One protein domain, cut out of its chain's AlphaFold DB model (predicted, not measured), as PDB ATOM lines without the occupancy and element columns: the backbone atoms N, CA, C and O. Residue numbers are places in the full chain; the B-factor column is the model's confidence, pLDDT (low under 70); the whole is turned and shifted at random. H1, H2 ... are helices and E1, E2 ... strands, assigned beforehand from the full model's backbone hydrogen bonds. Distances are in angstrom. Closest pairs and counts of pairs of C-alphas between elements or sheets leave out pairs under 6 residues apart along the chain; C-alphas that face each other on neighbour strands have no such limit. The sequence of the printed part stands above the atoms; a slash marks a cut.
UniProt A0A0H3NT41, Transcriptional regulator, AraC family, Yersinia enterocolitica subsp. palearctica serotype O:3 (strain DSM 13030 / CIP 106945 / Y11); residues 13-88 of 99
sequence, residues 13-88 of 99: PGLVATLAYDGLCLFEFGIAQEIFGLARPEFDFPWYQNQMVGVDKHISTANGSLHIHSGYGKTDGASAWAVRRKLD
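What this domain is: This is residues 13 to 88 of the 99 residues of the protein "Transcriptional regulator, AraC family" of Yersinia enterocolitica subsp. palearctica serotype O:3 (strain DSM 13030 / CIP 106945 / Y11) (UniProt A0A0H3NT41). Two parallel strands, E1 and E2, make a narrow ribbon in the middle of a flat body, with H1 packed over one side and H2 over the other. The printed part, 76 residues, runs E1, H1, E2, H2; under half of them, 37, are in named elements, mixed helices and strands. It is only just compact, close to loose, with a radius of gyration of the C-alphas of 13.4 A and spans of 41 by 28 by 15 A.

Where its parts are: E1, residues 14 to 20, 19.5 A, begins at C-alpha 14 (-54.002, -51.220, -13.429). H1 is residues 26 to 36, 15.2 A. E2 is residues 48 to 54, 19.0 A. H2, residues 77 to 88, 15.1 A, ends at C-alpha 88 (-52.578, -49.228, -2.235).

How they stand to each other: E1 and E2 are parallel at 25 degrees, with N 18 and O 51 2.9 A apart, within hydrogen-bond range. E1, H1 and E2 form a strand-helix-strand unit, two parallel strands joined through a helix, with a right-handed crossover. The closest C-alphas of H1 and E2 are Phe 36 and Asn 50, 5.8 A; of E1 and H2, Leu 15 and Leu 87, 6.9 A. H1 and H2 are apart. In both helices every O i to N i+4 pair is within hydrogen-bond range.

The domain as a whole: The printed part has no cut. The links H1 to E2 and E2 to H2 are long. pLDDT is under 70 at residue 57 and residues 70 to 88.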
ATOM      1  N   PRO A  13     -57.576 -48.210 -14.824       87.31
ATOM      2  CA  PRO A  13     -56.518 -49.086 -15.321       87.31
ATOM      3  C   PRO A  13     -55.593 -49.532 -14.188       87.31
ATOM      4  O   PRO A  13     -55.276 -48.760 -13.274       87.31
ATOM      5  N   GLY A  14     -55.072 -50.753 -14.304       88.31
ATOM      6  CA  GLY A  14     -54.002 -51.220 -13.429       88.31
ATOM      7  C   GLY A  14     -52.731 -50.377 -13.576       88.31
ATOM      8  O   GLY A  14     -52.477 -49.797 -14.633       88.31
ATOM      9  N   LEU A  15     -51.908 -50.326 -12.525       88.56
ATOM     10  CA  LEU A  15     -50.580 -49.706 -12.571       88.56
ATOM     11  C   LEU A  15     -49.509 -50.794 -12.695       88.56
ATOM     12  O   LEU A  15     -49.471 -51.712 -11.878       88.56
ATOM     13  N   VAL A  16     -48.611 -50.648 -13.669       91.44
ATOM     14  CA  VAL A  16     -47.407 -51.474 -13.833       91.44
ATOM     15  C   VAL A  16     -46.182 -50.597 -13.612       91.44
ATOM     16  O   VAL A  16     -46.070 -49.521 -14.196       91.44
ATOM     17  N   ALA A  17     -45.265 -51.056 -12.760       90.31
ATOM     18  CA  ALA A  17     -43.992 -50.393 -12.520       90.31
ATOM     19  C   ALA A  17     -42.853 -51.222 -13.125       90.31
ATOM     20  O   ALA A  17     -42.590 -52.335 -12.672       90.31
ATOM     21  N   THR A  18     -42.168 -50.669 -14.124       90.62
ATOM     22  CA  THR A  18     -40.985 -51.291 -14.730       90.62
ATOM     23  C   THR A  18     -39.735 -50.712 -14.077       90.62
ATOM     24  O   THR A  18     -39.488 -49.507 -14.150       90.62
ATOM     25  N   LEU A  19     -38.949 -51.558 -13.412       87.69
ATOM     26  CA  LEU A  19     -37.739 -51.120 -12.718       87.69
ATOM     27  C   LEU A  19     -36.580 -50.927 -13.697       87.69
ATOM     28  O   LEU A  19     -36.322 -51.770 -14.552       87.69
ATOM     29  N   ALA A  20     -35.854 -49.832 -13.513       87.25
ATOM     30  CA  ALA A  20     -34.609 -49.540 -14.199       87.25
ATOM     31  C   ALA A  20     -33.493 -49.418 -13.147       87.25
ATOM     32  O   ALA A  20     -33.584 -48.619 -12.214       87.25
ATOM     33  N   TYR A  21     -32.465 -50.253 -13.271       85.75
ATOM     34  CA  TYR A  21     -31.409 -50.449 -12.273       85.75
ATOM     35  C   TYR A  21     -30.048 -50.622 -12.957       85.75
ATOM     36  O   TYR A  21     -29.988 -50.864 -14.163       85.75
ATOM     37  N   ASP A  22     -28.952 -50.464 -12.224       86.25
ATOM     38  CA  ASP A  22     -27.618 -50.606 -12.813       86.25
ATOM     39  C   ASP A  22     -27.335 -52.048 -13.266       86.25
ATOM     40  O   ASP A  22     -27.635 -53.014 -12.566       86.25
ATOM     41  N   GLY A  23     -26.779 -52.205 -14.467       85.75
ATOM     42  CA  GLY A  23     -26.632 -53.508 -15.116       85.75
ATOM     43  C   GLY A  23     -27.918 -54.023 -15.774       85.75
ATOM     44  O   GLY A  23     -28.040 -55.224 -16.015       85.75
ATOM     45  N   LEU A  24     -28.878 -53.139 -16.077       87.75
ATOM     46  CA  LEU A  24     -30.142 -53.503 -16.720       87.75
ATOM     47  C   LEU A  24     -29.901 -54.278 -18.017       87.75
ATOM     48  O   LEU A  24     -29.190 -53.812 -18.918       87.75
ATOM     49  N   CYS A  25     -30.555 -55.429 -18.152       88.94
ATOM     50  CA  CYS A  25     -30.612 -56.101 -19.436       88.94
ATOM     51  C   CYS A  25     -31.670 -55.423 -20.318       88.94
ATOM     52  O   CYS A  25     -32.859 -55.388 -19.997       88.94
ATOM     53  N   LEU A  26     -31.216 -54.834 -21.429       86.62
ATOM     54  CA  LEU A  26     -32.068 -54.056 -22.331       86.62
ATOM     55  C   LEU A  26     -33.165 -54.882 -22.993       86.62
ATOM     56  O   LEU A  26     -34.189 -54.321 -23.368       86.62
ATOM     57  N   PHE A  27     -32.939 -56.180 -23.174       88.56
ATOM     58  CA  PHE A  27     -33.882 -57.042 -23.868       88.56
ATOM     59  C   PHE A  27     -35.173 -57.202 -23.061       88.56
ATOM     60  O   PHE A  27     -36.254 -56.868 -23.541       88.56
ATOM     61  N   GLU A  28     -35.063 -57.619 -21.804       91.81
ATOM     62  CA  GLU A  28     -36.186 -57.812 -20.889       91.81
ATOM     63  C   GLU A  28     -36.859 -56.479 -20.561       91.81
ATOM     64  O   GLU A  28     -38.087 -56.378 -20.581       91.81
ATOM     65  N   PHE A  29     -36.060 -55.436 -20.322       90.38
ATOM     66  CA  PHE A  29     -36.585 -54.091 -20.112       90.38
ATOM     67  C   PHE A  29     -37.360 -53.579 -21.337       90.38
ATOM     68  O   PHE A  29     -38.451 -53.024 -21.203       90.38
ATOM     69  N   GLY A  30     -36.827 -53.803 -22.540       91.56
ATOM     70  CA  GLY A  30     -37.474 -53.444 -23.799       91.56
ATOM     71  C   GLY A  30     -38.804 -54.168 -23.992       91.56
ATOM     72  O   GLY A  30     -39.798 -53.526 -24.318       91.56
ATOM     73  N   ILE A  31     -38.866 -55.471 -23.700       94.50
ATOM     74  CA  ILE A  31     -40.115 -56.249 -23.757       94.50
ATOM     75  C   ILE A  31     -41.184 -55.647 -22.838       94.50
ATOM     76  O   ILE A  31     -42.332 -55.487 -23.256       94.50
ATOM     77  N   ALA A  32     -40.822 -55.281 -21.604       93.81
ATOM     78  CA  ALA A  32     -41.764 -54.664 -20.671       93.81
ATOM     79  C   ALA A  32     -42.334 -53.346 -21.226       93.81
ATOM     80  O   ALA A  32     -43.545 -53.116 -21.169       93.81
ATOM     81  N   GLN A  33     -41.486 -52.511 -21.832       91.25
ATOM     82  CA  GLN A  33     -41.919 -51.251 -22.436       91.25
ATOM     83  C   GLN A  33     -42.772 -51.444 -23.696       91.25
ATOM     84  O   GLN A  33     -43.738 -50.704 -23.877       91.25
ATOM     85  N   GLU A  34     -42.486 -52.446 -24.523       93.19
ATOM     86  CA  GLU A  34     -43.299 -52.763 -25.705       93.19
ATOM     87  C   GLU A  34     -44.698 -53.268 -25.324       93.19
ATOM     88  O   GLU A  34     -45.695 -52.894 -25.948       93.19
ATOM     89  N   ILE A  35     -44.800 -54.092 -24.275       94.19
ATOM     90  CA  ILE A  35     -46.079 -54.664 -23.830       94.19
ATOM     91  C   ILE A  35     -46.919 -53.632 -23.067       94.19
ATOM     92  O   ILE A  35     -48.108 -53.478 -23.362       94.19
ATOM     93  N   PHE A  36     -46.325 -52.938 -22.093       93.31
ATOM     94  CA  PHE A  36     -47.063 -52.090 -21.147       93.31
ATOM     95  C   PHE A  36     -46.947 -50.590 -21.424       93.31
ATOM     96  O   PHE A  36     -47.815 -49.828 -21.008       93.31
ATOM     97  N   GLY A  37     -45.883 -50.140 -22.090       89.00
ATOM     98  CA  GLY A  37     -45.626 -48.718 -22.330       89.00
ATOM     99  C   GLY A  37     -46.415 -48.119 -23.492       89.00
ATOM    100  O   GLY A  37     -46.563 -46.900 -23.557       89.00
ATOM    101  N   LEU A  38     -46.930 -48.955 -24.392       90.62
ATOM    102  CA  LEU A  38     -47.708 -48.509 -25.539       90.62
ATOM    103  C   LEU A  38     -49.200 -48.430 -25.202       90.62
ATOM    104  O   LEU A  38     -49.770 -49.335 -24.591       90.62
ATOM    105  N   ALA A  39     -49.847 -47.356 -25.660       86.12
ATOM    106  CA  ALA A  39     -51.299 -47.264 -25.627       86.12
ATOM    107  C   ALA A  39     -51.915 -48.378 -26.489       86.12
ATOM    108  O   ALA A  39     -51.417 -48.678 -27.576       86.12
ATOM    109  N   ARG A  40     -53.008 -48.966 -25.995       90.81
ATOM    110  CA  ARG A  40     -53.776 -50.018 -26.670       90.81
ATOM    111  C   ARG A  40     -55.224 -49.559 -26.876       90.81
ATOM    112  O   ARG A  40     -56.106 -50.003 -26.141       90.81
ATOM    113  N   PRO A  41     -55.479 -48.592 -27.782       88.75
ATOM    114  CA  PRO A  41     -56.831 -48.093 -28.051       88.75
ATOM    115  C   PRO A  41     -57.770 -49.156 -28.641       88.75
ATOM    116  O   PRO A  41     -58.974 -48.938 -28.685       88.75
ATOM    117  N   GLU A  42     -57.236 -50.288 -29.098       93.69
ATOM    118  CA  GLU A  42     -57.990 -51.456 -29.555       93.69
ATOM    119  C   GLU A  42     -58.740 -52.200 -28.437       93.69
ATOM    120  O   GLU A  42     -59.550 -53.076 -28.735       93.69
ATOM    121  N   PHE A  43     -58.476 -51.890 -27.164       91.06
ATOM    122  CA  PHE A  43     -59.190 -52.480 -26.036       91.06
ATOM    123  C   PHE A  43     -60.318 -51.568 -25.548       91.06
ATOM    124  O   PHE A  43     -60.100 -50.411 -25.196       91.06
ATOM    125  N   ASP A  44     -61.516 -52.141 -25.423       89.44
ATOM    126  CA  ASP A  44     -62.711 -51.461 -24.895       89.44
ATOM    127  C   ASP A  44     -62.727 -51.358 -23.355       89.44
ATOM    128  O   ASP A  44     -63.745 -51.032 -22.741       89.44
ATOM    129  N   PHE A  45     -61.599 -51.653 -22.709       89.50
ATOM    130  CA  PHE A  45     -61.406 -51.571 -21.267       89.50
ATOM    131  C   PHE A  45     -60.074 -50.872 -20.958       89.50
ATOM    132  O   PHE A  45     -59.154 -50.870 -21.781       89.50
ATOM    133  N   PRO A  46     -59.941 -50.255 -19.774       87.69
ATOM    134  CA  PRO A  46     -58.728 -49.537 -19.408       87.69
ATOM    135  C   PRO A  46     -57.570 -50.530 -19.209       87.69
ATOM    136  O   PRO A  46     -57.580 -51.297 -18.254       87.69
ATOM    137  N   TRP A  47     -56.589 -50.513 -20.120       91.12
ATOM    138  CA  TRP A  47     -55.443 -51.439 -20.158       91.12
ATOM    139  C   TRP A  47     -54.522 -51.325 -18.925       91.12
ATOM    140  O   TRP A  47     -54.830 -51.814 -17.842       91.12
ATOM    141  N   TYR A  48     -53.375 -50.668 -19.069       90.69
ATOM    142  CA  TYR A  48     -52.448 -50.397 -17.982       90.69
ATOM    143  C   TYR A  48     -51.910 -48.982 -18.108       90.69
ATOM    144  O   TYR A  48     -51.668 -48.475 -19.203       90.69
ATOM    145  N   GLN A  49     -51.688 -48.362 -16.956       88.50
ATOM    146  CA  GLN A  49     -50.769 -47.243 -16.830       88.50
ATOM    147  C   GLN A  49     -49.393 -47.827 -16.508       88.50
ATOM    148  O   GLN A  49     -49.243 -48.535 -15.514       88.50
ATOM    149  N   ASN A  50     -48.395 -47.547 -17.341       89.62
ATOM    150  CA  ASN A  50     -47.017 -47.966 -17.104       89.62
ATOM    151  C   ASN A  50     -46.186 -46.811 -16.541       89.62
ATOM    152  O   ASN A  50     -46.288 -45.672 -17.004       89.62
ATOM    153  N   GLN A  51     -45.330 -47.118 -15.573       88.19
ATOM    154  CA  GLN A  51     -44.373 -46.183 -15.003       88.19
ATOM    155  C   GLN A  51     -42.988 -46.826 -14.934       88.19
ATOM    156  O   GLN A  51     -42.807 -47.867 -14.308       88.19
ATOM    157  N   MET A  52     -41.991 -46.176 -15.537       86.62
ATOM    158  CA  MET A  52     -40.597 -46.561 -15.332       86.62
ATOM    159  C   MET A  52     -40.083 -45.971 -14.020       86.62
ATOM    160  O   MET A  52     -40.281 -44.783 -13.747       86.62
ATOM    161  N   VAL A  53     -39.421 -46.801 -13.220       85.94
ATOM    162  CA  VAL A  53     -38.937 -46.448 -11.889       85.94
ATOM    163  C   VAL A  53     -37.443 -46.728 -11.792       85.94
ATOM    164  O   VAL A  53     -37.014 -47.877 -11.827       85.94
ATOM    165  N   GLY A  54     -36.652 -45.666 -11.641       83.44
ATOM    166  CA  GLY A  54     -35.219 -45.777 -11.383       83.44
ATOM    167  C   GLY A  54     -34.926 -46.192  -9.938       83.44
ATOM    168  O   GLY A  54     -35.401 -45.536  -9.003       83.44
ATOM    169  N   VAL A  55     -34.134 -47.250  -9.768       83.38
ATOM    170  CA  VAL A  55     -33.635 -47.734  -8.468       83.38
ATOM    171  C   VAL A  55     -32.324 -47.029  -8.103       83.38
ATOM    172  O   VAL A  55     -32.167 -46.527  -6.987       83.38
ATOM    173  N   ASP A  56     -31.418 -46.910  -9.073       77.50
ATOM    174  CA  ASP A  56     -30.070 -46.374  -8.883       77.50
ATOM    175  C   ASP A  56     -29.911 -44.939  -9.399       77.50
ATOM    176  O   ASP A  56     -30.704 -44.433 -10.193       77.50
ATOM    177  N   LYS A  57     -28.855 -44.252  -8.936       66.88
ATOM    178  CA  LYS A  57     -28.517 -42.888  -9.393       66.88
ATOM    179  C   LYS A  57     -28.061 -42.857 -10.852       66.88
ATOM    180  O   LYS A  57     -28.281 -41.864 -11.539       66.88
ATOM    181  N   HIS A  58     -27.398 -43.924 -11.281       73.25
ATOM    182  CA  HIS A  58     -26.913 -44.115 -12.635       73.25
ATOM    183  C   HIS A  58     -27.403 -45.476 -13.088       73.25
ATOM    184  O   HIS A  58     -27.182 -46.469 -12.406       73.25
ATOM    185  N   ILE A  59     -28.105 -45.488 -14.211       76.31
ATOM    186  CA  ILE A  59     -28.635 -46.705 -14.800       76.31
ATOM    187  C   ILE A  59     -27.822 -46.912 -16.062       76.31
ATOM    188  O   ILE A  59     -28.006 -46.198 -17.055       76.31
ATOM    189  N   SER A  60     -26.873 -47.834 -15.980       78.31
ATOM    190  CA  SER A  60     -26.107 -48.286 -17.131       78.31
ATOM    191  C   SER A  60     -26.648 -49.640 -17.556       78.31
ATOM    192  O   SER A  60     -27.063 -50.457 -16.733       78.31
ATOM    193  N   THR A  61     -26.669 -49.885 -18.855       80.38
ATOM    194  CA  THR A  61     -27.023 -51.203 -19.378       80.38
ATOM    195  C   THR A  61     -25.970 -52.232 -18.991       80.38
ATOM    196  O   THR A  61     -24.833 -51.878 -18.692       80.38
ATOM    197  N   ALA A  62     -26.314 -53.520 -19.024       77.81
ATOM    198  CA  ALA A  62     -25.397 -54.605 -18.650       77.81
ATOM    199  C   ALA A  62     -24.047 -54.572 -19.399       77.81
ATOM    200  O   ALA A  62     -23.021 -54.980 -18.865       77.81
ATOM    201  N   ASN A  63     -24.030 -54.060 -20.632       78.19
ATOM    202  CA  ASN A  63     -22.820 -53.884 -21.442       78.19
ATOM    203  C   ASN A  63     -22.133 -52.512 -21.260       78.19
ATOM    204  O   ASN A  63     -21.128 -52.245 -21.917       78.19
ATOM    205  N   GLY A  64     -22.689 -51.630 -20.429       75.00
ATOM    206  CA  GLY A  64     -22.168 -50.299 -20.121       75.00
ATOM    207  C   GLY A  64     -22.250 -49.272 -21.253       75.00
ATOM    208  O   GLY A  64     -21.722 -48.176 -21.095       75.00
ATOM    209  N   SER A  65     -22.870 -49.589 -22.396       73.81
ATOM    210  CA  SER A  65     -22.814 -48.728 -23.589       73.81
ATOM    211  C   SER A  65     -23.958 -47.719 -23.709       73.81
ATOM    212  O   SER A  65     -23.882 -46.821 -24.548       73.81
ATOM    213  N   LEU A  66     -25.014 -47.851 -22.902       75.94
ATOM    214  CA  LEU A  66     -26.180 -46.973 -22.934       75.94
ATOM    215  C   LEU A  66     -26.608 -46.584 -21.516       75.94
ATOM    216  O   LEU A  66     -26.586 -47.397 -20.591       75.94
ATOM    217  N   HIS A  67     -27.040 -45.333 -21.371       76.44
ATOM    218  CA  HIS A  67     -27.638 -44.821 -20.145       76.44
ATOM    219  C   HIS A  67     -29.129 -44.587 -20.342       76.44
ATOM    220  O   HIS A  67     -29.549 -43.976 -21.327       76.44
ATOM    221  N   ILE A  68     -29.923 -45.046 -19.379       74.25
ATOM    222  CA  ILE A  68     -31.372 -44.849 -19.374       74.25
ATOM    223  C   ILE A  68     -31.710 -43.756 -18.370       74.25
ATOM    224  O   ILE A  68     -31.331 -43.821 -17.201       74.25
ATOM    225  N   HIS A  69     -32.450 -42.750 -18.831       74.12
ATOM    226  CA  HIS A  69     -32.960 -41.693 -17.970       74.12
ATOM    227  C   HIS A  69     -34.410 -41.991 -17.596       74.12
ATOM    228  O   HIS A  69     -35.267 -42.121 -18.469       74.12
ATOM    229  N   SER A  70     -34.695 -42.065 -16.296       66.31
ATOM    230  CA  SER A  70     -36.068 -42.179 -15.816       66.31
ATOM    231  C   SER A  70     -36.774 -40.839 -15.754       66.31
ATOM    232  O   SER A  70     -36.333 -39.943 -15.045       66.31
ATOM    233  N   GLY A  71     -37.895 -40.718 -16.480       59.16
ATOM    234  CA  GLY A  71     -38.763 -39.535 -16.438       59.16
ATOM    235  C   GLY A  71     -39.333 -39.270 -15.041       59.16
ATOM    236  O   GLY A  71     -39.622 -38.130 -14.697       59.16
ATOM    237  N   TYR A  72     -39.398 -40.310 -14.206       54.12
ATOM    238  CA  TYR A  72     -39.455 -40.178 -12.758       54.12
ATOM    239  C   TYR A  72     -38.052 -40.458 -12.234       54.12
ATOM    240  O   TYR A  72     -37.647 -41.620 -12.127       54.12
ATOM    241  N   GLY A  73     -37.283 -39.393 -11.988       47.69
ATOM    242  CA  GLY A  73     -35.992 -39.490 -11.307       47.69
ATOM    243  C   GLY A  73     -36.147 -40.286 -10.014       47.69
ATOM    244  O   GLY A  73     -37.267 -40.382  -9.514       47.69
ATOM    245  N   LYS A  74     -35.040 -40.895  -9.551       48.81
ATOM    246  CA  LYS A  74     -34.906 -41.728  -8.338       48.81
ATOM    247  C   LYS A  74     -36.149 -41.674  -7.466       48.81
ATOM    248  O   LYS A  74     -36.479 -40.578  -7.026       48.81
ATOM    249  N   THR A  75     -36.766 -42.820  -7.172       53.34
ATOM    250  CA  THR A  75     -37.856 -42.877  -6.191       53.34
ATOM    251  C   THR A  75     -37.381 -42.311  -4.855       53.34
ATOM    252  O   THR A  75     -36.860 -42.996  -3.981       53.34
ATOM    253  N   ASP A  76     -37.516 -41.003  -4.703       53.94
ATOM    254  CA  ASP A  76     -37.553 -40.347  -3.429       53.94
ATOM    255  C   ASP A  76     -38.783 -40.885  -2.701       53.94
ATOM    256  O   ASP A  76     -39.694 -41.468  -3.302       53.94
ATOM    257  N   GLY A  77     -38.832 -40.699  -1.382       51.91
ATOM    258  CA  GLY A  77     -40.016 -41.078  -0.613       51.91
ATOM    259  C   GLY A  77     -41.306 -40.510  -1.226       51.91
ATOM    260  O   GLY A  77     -42.366 -41.094  -1.026       51.91
ATOM    261  N   ALA A  78     -41.203 -39.433  -2.023       51.31
ATOM    262  CA  ALA A  78     -42.292 -38.838  -2.771       51.31
ATOM    263  C   ALA A  78     -42.837 -39.715  -3.920       51.31
ATOM    264  O   ALA A  78     -44.013 -40.069  -3.973       51.31
ATOM    265  N   SER A  79     -41.980 -40.115  -4.846       50.78
ATOM    266  CA  SER A  79     -42.370 -40.916  -6.011       50.78
ATOM    267  C   SER A  79     -42.599 -42.380  -5.627       50.78
ATOM    268  O   SER A  79     -43.495 -43.031  -6.167       50.78
ATOM    269  N   ALA A  80     -41.857 -42.874  -4.627       57.28
ATOM    270  CA  ALA A  80     -42.132 -44.153  -3.979       57.28
ATOM    271  C   ALA A  80     -43.515 -44.138  -3.326       57.28
ATOM    272  O   ALA A  80     -44.270 -45.090  -3.519       57.28
ATOM    273  N   TRP A  81     -43.892 -43.056  -2.619       53.34
ATOM    274  CA  TRP A  81     -45.265 -42.934  -2.130       53.34
ATOM    275  C   TRP A  81     -46.245 -42.852  -3.287       53.34
ATOM    276  O   TRP A  81     -47.322 -43.397  -3.138       53.34
ATOM    277  N   ALA A  82     -45.937 -42.209  -4.415       56.59
ATOM    278  CA  ALA A  82     -46.887 -42.069  -5.524       56.59
ATOM    279  C   ALA A  82     -47.229 -43.414  -6.161       56.59
ATOM    280  O   ALA A  82     -48.411 -43.735  -6.310       56.59
ATOM    281  N   VAL A  83     -46.207 -44.229  -6.430       61.88
ATOM    282  CA  VAL A  83     -46.383 -45.617  -6.865       61.88
ATOM    283  C   VAL A  83     -47.095 -46.406  -5.769       61.88
ATOM    284  O   VAL A  83     -48.137 -46.998  -6.025       61.88
ATOM    285  N   ARG A  84     -46.615 -46.349  -4.520       64.69
ATOM    286  CA  ARG A  84     -47.190 -47.097  -3.392       64.69
ATOM    287  C   ARG A  84     -48.648 -46.737  -3.115       64.69
ATOM    288  O   ARG A  84     -49.453 -47.632  -2.954       64.69
ATOM    289  N   ARG A  85     -49.012 -45.459  -3.134       63.78
ATOM    290  CA  ARG A  85     -50.374 -44.955  -2.911       63.78
ATOM    291  C   ARG A  85     -51.300 -45.404  -4.035       63.78
ATOM    292  O   ARG A  85     -52.460 -45.686  -3.772       63.78
ATOM    293  N   LYS A  86     -50.806 -45.486  -5.274       59.44
ATOM    294  CA  LYS A  86     -51.598 -45.965  -6.411       59.44
ATOM    295  C   LYS A  86     -51.707 -47.494  -6.448       59.44
ATOM    296  O   LYS A  86     -52.747 -48.001  -6.848       59.44
ATOM    297  N   LEU A  87     -50.703 -48.212  -5.940       61.59
ATOM    298  CA  LEU A  87     -50.793 -49.646  -5.641       61.59
ATOM    299  C   LEU A  87     -51.743 -49.935  -4.464       61.59
ATOM    300  O   LEU A  87     -52.528 -50.873  -4.530       61.59
ATOM    301  N   ASP A  88     -51.720 -49.106  -3.420       65.00
ATOM    302  CA  ASP A  88     -52.578 -49.228  -2.235       65.00
ATOM    303  C   ASP A  88     -54.036 -48.793  -2.519       65.00
ATOM    304  O   ASP A  88     -54.936 -49.154  -1.767       65.00
TER     305      ASP A  88